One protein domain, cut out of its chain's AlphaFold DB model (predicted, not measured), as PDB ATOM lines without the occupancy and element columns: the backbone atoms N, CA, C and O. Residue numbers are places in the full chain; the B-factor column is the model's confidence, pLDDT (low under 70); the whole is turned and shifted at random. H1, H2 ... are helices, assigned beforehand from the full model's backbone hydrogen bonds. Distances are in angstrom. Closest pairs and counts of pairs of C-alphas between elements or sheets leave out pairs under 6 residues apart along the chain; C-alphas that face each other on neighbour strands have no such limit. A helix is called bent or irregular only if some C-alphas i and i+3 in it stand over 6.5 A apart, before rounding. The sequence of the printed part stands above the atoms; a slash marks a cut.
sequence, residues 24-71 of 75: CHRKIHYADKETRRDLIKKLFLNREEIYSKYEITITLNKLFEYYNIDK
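What this domain is: This is residues 24 to 71 of the 75 residues of an uncharacterized protein of Vagococcus fessus (UniProt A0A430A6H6). A long helix, H2, and H3 after it make one limb of a small U-shaped fold, and the chain then turns back through residues 55 to 59 to the other limb, H4, which packs on H2 with a steep crossing; at the other end from H3, H1 folds back over the first part of H2 as a helical hairpin. H2 and H3, one after the other, make the longest axis, and residues 49 to 55 stick out at the H3 end. The printed part has 48 residues with four named helices, in the order H1, H2, H3, H4, and no named strand; the class is all helix. It is only just compact, close to loose, with a radius of gyration of the C-alphas of 11.2 A and spans of 32 by 22 by 13 A.

Where its parts are: H1 is residues 24 to 30, 10.0 A from first to last C-alpha, and begins with C-alpha 24 at (36.844, 30.249, -14.560). H2 is residues 33 to 45, the longest helix by residues, 18.1 A long, from C-alpha 33 at (45.892, 23.622, -23.518) to C-alpha 45 at (46.612, 41.667, -21.797). H3 is residues 48 to 54, 10.9 A long; it is neither bent nor irregular, but only just: C-alphas 49 and 52 are 6.5 A apart. H4 is residues 60 to 66, 10.0 A long, and ends with C-alpha 66 at (54.806, 29.288, -15.178). Residues 67 to 71 follow it.

How they stand to each other: H1 and H2 form a helical hairpin. H1 touches H2 at residues 35 to 40 of H2 alone; the closest C-alphas, those of Ile 28 and Arg 36, are 5.5 A apart. Their lines stand at a steep tilt of 44 degrees, opposite ways. H2 and H3 meet only through their link. H3 and H4 are apart. H4 touches H2, with the closest C-alphas, those of Lys 41 and Leu 60, 6.8 A apart, at a steep tilt of 59 degrees, opposite ways. H1 is apart from H3 and from H4. In H2 and H4 every O i to N i+4 pair is within hydrogen-bond range; in H1 2 of 3 are, and in H3 0 of 3, where 3 of 4 O i to N i+3 pairs are within range.

The domain as a whole: The two C-alphas farthest apart, those of Asp 32 and Lys 53, are 32.6 A apart, and the first and last printed C-alphas, those of Cys 24 and Lys 71, are 22.6 A apart. The printed part has no cut. The links H1 to H2, H2 to H3 and H3 to H4 are tight, with 2, 2 and 5 residues between the helices. Residues 49 to 55, of which 49 to 54 belong to H3, stand free. The mean pLDDT of the printed part is 95.4, and no printed residue is under 70.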
ATOM      1  N   CYS A  24      35.675  29.635 -13.927       96.25
ATOM      2  CA  CYS A  24      36.844  30.249 -14.560       96.25
ATOM      3  C   CYS A  24      38.145  29.827 -13.871       96.25
ATOM      4  O   CYS A  24      39.106  29.481 -14.553       96.25
ATOM      5  N   HIS A  25      38.155  29.778 -12.536       96.19
ATOM      6  CA  HIS A  25      39.308  29.297 -11.780       96.19
ATOM      7  C   HIS A  25      39.628  27.831 -12.110       96.19
ATOM      8  O   HIS A  25      40.774  27.503 -12.402       96.19
ATOM      9  N   ARG A  26      38.613  26.950 -12.169       96.94
ATOM     10  CA  ARG A  26      38.818  25.551 -12.584       96.94
ATOM     11  C   ARG A  26      39.405  25.438 -13.988       96.94
ATOM     12  O   ARG A  26      40.266  24.592 -14.199       96.94
ATOM     13  N   LYS A  27      38.981  26.273 -14.942       97.31
ATOM     14  CA  LYS A  27      39.505  26.210 -16.315       97.31
ATOM     15  C   LYS A  27      41.006  26.491 -16.393       97.31
ATOM     16  O   LYS A  27      41.679  25.836 -17.178       97.31
ATOM     17  N   ILE A  28      41.543  27.387 -15.562       95.50
ATOM     18  CA  ILE A  28      42.991  27.665 -15.516       95.50
ATOM     19  C   ILE A  28      43.800  26.404 -15.183       95.50
ATOM     20  O   ILE A  28      44.889  26.209 -15.729       95.50
ATOM     21  N   HIS A  29      43.257  25.535 -14.329       93.56
ATOM     22  CA  HIS A  29      43.937  24.324 -13.865       93.56
ATOM     23  C   HIS A  29      43.630  23.088 -14.712       93.56
ATOM     24  O   HIS A  29      44.521  22.273 -14.931       93.56
ATOM     25  N   TYR A  30      42.392  22.945 -15.192       95.19
ATOM     26  CA  TYR A  30      41.881  21.667 -15.702       95.19
ATOM     27  C   TYR A  30      41.409  21.677 -17.156       95.19
ATOM     28  O   TYR A  30      41.080  20.614 -17.676       95.19
ATOM     29  N   ALA A  31      41.312  22.839 -17.808       96.75
ATOM     30  CA  ALA A  31      40.912  22.859 -19.212       96.75
ATOM     31  C   ALA A  31      42.033  22.337 -20.127       96.75
ATOM     32  O   ALA A  31      43.176  22.137 -19.708       96.75
ATOM     33  N   ASP A  32      41.705  22.122 -21.396       96.75
ATOM     34  CA  ASP A  32      42.696  21.803 -22.417       96.75
ATOM     35  C   ASP A  32      43.694  22.961 -22.617       96.75
ATOM     36  O   ASP A  32      43.505  24.092 -22.154       96.75
ATOM     37  N   LYS A  33      44.797  22.669 -23.312       96.50
ATOM     38  CA  LYS A  33      45.892  23.622 -23.518       96.50
ATOM     39  C   LYS A  33      45.428  24.915 -24.199       96.50
ATOM     40  O   LYS A  33      45.881  25.984 -23.795       96.50
ATOM     41  N   GLU A  34      44.576  24.827 -25.214       97.19
ATOM     42  CA  GLU A  34      44.125  25.982 -25.995       97.19
ATOM     43  C   GLU A  34      43.240  26.888 -25.138       97.19
ATOM     44  O   GLU A  34      43.545  28.070 -24.968       97.19
ATOM     45  N   THR A  35      42.257  26.306 -24.446       97.25
ATOM     46  CA  THR A  35      41.410  27.039 -23.496       97.25
ATOM     47  C   THR A  35      42.237  27.737 -22.412       97.25
ATOM     48  O   THR A  35      41.968  28.887 -22.051       97.25
ATOM     49  N   ARG A  36      43.262  27.067 -21.872       97.44
ATOM     50  CA  ARG A  36      44.153  27.654 -20.857       97.44
ATOM     51  C   ARG A  36      44.983  28.805 -21.428       97.44
ATOM     52  O   ARG A  36      45.097  29.833 -20.760       97.44
ATOM     53  N   ARG A  37      45.525  28.671 -22.648       97.38
ATOM     54  CA  ARG A  37      46.255  29.754 -23.336       97.38
ATOM     55  C   ARG A  37      45.392  30.995 -23.479       97.38
ATOM     56  O   ARG A  37      45.840  32.078 -23.111       97.38
ATOM     57  N   ASP A  38      44.173  30.834 -23.976       97.88
ATOM     58  CA  ASP A  38      43.275  31.956 -24.238       97.88
ATOM     59  C   ASP A  38      42.895  32.691 -22.954       97.88
ATOM     60  O   ASP A  38      42.920  33.923 -22.902       97.88
ATOM     61  N   LEU A  39      42.611  31.941 -21.886       97.12
ATOM     62  CA  LEU A  39      42.319  32.518 -20.577       97.12
ATOM     63  C   LEU A  39      43.515  33.291 -20.015       97.12
ATOM     64  O   LEU A  39      43.359  34.454 -19.653       97.12
ATOM     65  N   ILE A  40      44.703  32.683 -19.967       97.06
ATOM     66  CA  ILE A  40      45.904  33.339 -19.430       97.06
ATOM     67  C   ILE A  40      46.292  34.558 -20.272       97.06
ATOM     68  O   ILE A  40      46.564  35.617 -19.710       97.06
ATOM     69  N   LYS A  41      46.221  34.461 -21.605       98.06
ATOM     70  CA  LYS A  41      46.452  35.593 -22.512       98.06
ATOM     71  C   LYS A  41      45.494  36.741 -22.227       98.06
ATOM     72  O   LYS A  41      45.934  37.879 -22.106       98.06
ATOM     73  N   LYS A  42      44.199  36.455 -22.080       97.38
ATOM     74  CA  LYS A  42      43.200  37.479 -21.761       97.38
ATOM     75  C   LYS A  42      43.495  38.164 -20.425       97.38
ATOM     76  O   LYS A  42      43.385  39.381 -20.329       97.38
ATOM     77  N   LEU A  43      43.869  37.403 -19.397       96.62
ATOM     78  CA  LEU A  43      44.203  37.963 -18.086       96.62
ATOM     79  C   LEU A  43      45.469  38.824 -18.115       96.62
ATOM     80  O   LEU A  43      45.494  39.851 -17.437       96.62
ATOM     81  N   PHE A  44      46.468  38.413 -18.900       96.81
ATOM     82  CA  PHE A  44      47.722  39.130 -19.106       96.81
ATOM     83  C   PHE A  44      47.512  40.458 -19.838       96.81
ATOM     84  O   PHE A  44      47.884  41.493 -19.299       96.81
ATOM     85  N   LEU A  45      46.853  40.451 -21.003       96.75
ATOM     86  CA  LEU A  45      46.612  41.667 -21.797       96.75
ATOM     87  C   LEU A  45      45.791  42.710 -21.024       96.75
ATOM     88  O   LEU A  45      45.984  43.907 -21.180       96.75
ATOM     89  N   ASN A  46      44.902  42.264 -20.132       95.00
ATOM     90  CA  ASN A  46      44.131  43.165 -19.275       95.00
ATOM     91  C   ASN A  46      44.970  43.866 -18.187       95.00
ATOM     92  O   ASN A  46      44.428  44.707 -17.472       95.00
ATOM     93  N   ARG A  47      46.232  43.470 -17.981       93.50
ATOM     94  CA  ARG A  47      47.069  43.910 -16.853       93.50
ATOM     95  C   ARG A  47      48.495  44.283 -17.218       93.50
ATOM     96  O   ARG A  47      49.150  44.906 -16.398       93.50
ATOM     97  N   GLU A  48      48.985  43.925 -18.400       94.50
ATOM     98  CA  GLU A  48      50.401  44.077 -18.753       94.50
ATOM     99  C   GLU A  48      50.932  45.503 -18.553       94.50
ATOM    100  O   GLU A  48      52.061  45.687 -18.100       94.50
ATOM    101  N   GLU A  49      50.084  46.508 -18.769       93.75
ATOM    102  CA  GLU A  49      50.421  47.917 -18.567       93.75
ATOM    103  C   GLU A  49      50.746  48.265 -17.103       93.75
ATOM    104  O   GLU A  49      51.547  49.166 -16.844       93.75
ATOM    105  N   ILE A  50      50.160  47.560 -16.127       94.56
ATOM    106  CA  ILE A  50      50.337  47.871 -14.701       94.56
ATOM    107  C   ILE A  50      51.628  47.285 -14.131       94.56
ATOM    108  O   ILE A  50      52.141  47.824 -13.157       94.56
ATOM    109  N   TYR A  51      52.177  46.222 -14.726       95.12
ATOM    110  CA  TYR A  51      53.341  45.517 -14.176       95.12
ATOM    111  C   TYR A  51      54.577  46.415 -14.094       95.12
ATOM    112  O   TYR A  51      55.307  46.364 -13.107       95.12
ATOM    113  N   SER A  52      54.746  47.314 -15.068       93.88
ATOM    114  CA  SER A  52      55.836  48.295 -15.078       93.88
ATOM    115  C   SER A  52      55.820  49.230 -13.862       93.88
ATOM    116  O   SER A  52      56.882  49.617 -13.382       93.88
ATOM    117  N   LYS A  53      54.638  49.541 -13.307       95.75
ATOM    118  CA  LYS A  53      54.498  50.364 -12.092       95.75
ATOM    119  C   LYS A  53      55.031  49.672 -10.839       95.75
ATOM    120  O   LYS A  53      55.357  50.349  -9.873       95.75
ATOM    121  N   TYR A  54      55.091  48.344 -10.870       96.31
ATOM    122  CA  TYR A  54      55.611  47.497  -9.799       96.31
ATOM    123  C   TYR A  54      56.996  46.938 -10.140       96.31
ATOM    124  O   TYR A  54      57.444  45.993  -9.498       96.31
ATOM    125  N   GLU A  55      57.654  47.486 -11.173       96.56
ATOM    126  CA  GLU A  55      58.970  47.037 -11.642       96.56
ATOM    127  C   GLU A  55      58.998  45.530 -11.976       96.56
ATOM    128  O   GLU A  55      60.022  44.856 -11.874       96.56
ATOM    129  N   ILE A  56      57.854  44.991 -12.410       96.62
ATOM    130  CA  ILE A  56      57.715  43.608 -12.860       96.62
ATOM    131  C   ILE A  56      57.806  43.571 -14.381       96.62
ATOM    132  O   ILE A  56      56.980  44.146 -15.091       96.62
ATOM    133  N   THR A  57      58.794  42.835 -14.890       95.44
ATOM    134  CA  THR A  57      58.947  42.563 -16.323       95.44
ATOM    135  C   THR A  57      58.697  41.086 -16.592       95.44
ATOM    136  O   THR A  57      59.409  40.221 -16.092       95.44
ATOM    137  N   ILE A  58      57.682  40.779 -17.398       95.75
ATOM    138  CA  ILE A  58      57.344  39.407 -17.787       95.75
ATOM    139  C   ILE A  58      56.736  39.397 -19.190       95.75
ATOM    140  O   ILE A  58      55.972  40.283 -19.561       95.75
ATOM    141  N   THR A  59      57.063  38.374 -19.979       96.19
ATOM    142  CA  THR A  59      56.443  38.148 -21.290       96.19
ATOM    143  C   THR A  59      55.292  37.151 -21.188       96.19
ATOM    144  O   THR A  59      55.289  36.265 -20.331       96.19
ATOM    145  N   LEU A  60      54.341  37.225 -22.122       97.00
ATOM    146  CA  LEU A  60      53.247  36.252 -22.203       97.00
ATOM    147  C   LEU A  60      53.756  34.801 -22.323       97.00
ATOM    148  O   LEU A  60      53.199  33.899 -21.702       97.00
ATOM    149  N   ASN A  61      54.838  34.577 -23.074       96.06
ATOM    150  CA  ASN A  61      55.443  33.249 -23.210       96.06
ATOM    151  C   ASN A  61      55.982  32.736 -21.870       96.06
ATOM    152  O   ASN A  61      55.716  31.591 -21.508       96.06
ATOM    153  N   LYS A  62      56.666  33.590 -21.097       95.38
ATOM    154  CA  LYS A  62      57.156  33.213 -19.767       95.38
ATOM    155  C   LYS A  62      56.008  32.893 -18.810       95.38
ATOM    156  O   LYS A  62      56.075  31.928 -18.055       95.38
ATOM    157  N   LEU A  63      54.911  33.644 -18.900       95.50
ATOM    158  CA  LEU A  63      53.708  33.351 -18.128       95.50
ATOM    159  C   LEU A  63      53.113  31.982 -18.501       95.50
ATOM    160  O   LEU A  63      52.724  31.225 -17.615       95.50
ATOM    161  N   PHE A  64      53.084  31.610 -19.785       96.44
ATOM    162  CA  PHE A  64      52.654  30.267 -20.191       96.44
ATOM    163  C   PHE A  64      53.544  29.152 -19.627       96.44
ATOM    164  O   PHE A  64      53.014  28.091 -19.285       96.44
ATOM    165  N   GLU A  65      54.853  29.378 -19.490       95.06
ATOM    166  CA  GLU A  65      55.761  28.436 -18.821       95.06
ATOM    167  C   GLU A  65      55.405  28.264 -17.340       95.06
ATOM    168  O   GLU A  65      55.248  27.131 -16.885       95.06
ATOM    169  N   TYR A  66      55.190  29.357 -16.597       94.19
ATOM    170  CA  TYR A  66      54.806  29.288 -15.178       94.19
ATOM    171  C   TYR A  66      53.496  28.537 -14.948       94.19
ATOM    172  O   TYR A  66      53.351  27.811 -13.964       94.19
ATOM    173  N   TYR A  67      52.552  28.656 -15.881       93.62
ATOM    174  CA  TYR A  67      51.304  27.900 -15.844       93.62
ATOM    175  C   TYR A  67      51.431  26.491 -16.445       93.62
ATOM    176  O   TYR A  67      50.426  25.792 -16.546       93.62
ATOM    177  N   ASN A  68      52.621  26.014 -16.824       93.06
ATOM    178  CA  ASN A  68      52.826  24.700 -17.451       93.06
ATOM    179  C   ASN A  68      51.934  24.479 -18.692       93.06
ATOM    180  O   ASN A  68      51.374  23.397 -18.900       93.06
ATOM    181  N   ILE A  69      51.731  25.528 -19.488       94.62
ATOM    182  CA  ILE A  69      50.960  25.494 -20.740       94.62
ATOM    183  C   ILE A  69      51.903  25.206 -21.908       94.62
ATOM    184  O   ILE A  69      51.665  24.302 -22.717       94.62
ATOM    185  N   ASP A  70      52.993  25.963 -21.964       90.25
ATOM    186  CA  ASP A  70      54.119  25.700 -22.842       90.25
ATOM    187  C   ASP A  70      55.261  25.165 -22.003       90.25
ATOM    188  O   ASP A  70      55.557  25.678 -20.928       90.25
ATOM    189  N   LYS A  71      55.881  24.091 -22.476       76.38
ATOM    190  CA  LYS A  71      57.118  23.609 -21.883       76.38
ATOM    191  C   LYS A  71      58.252  24.230 -22.679       76.38
ATOM    192  O   LYS A  71      58.265  24.104 -23.905       76.38
TER     193      LYS A  71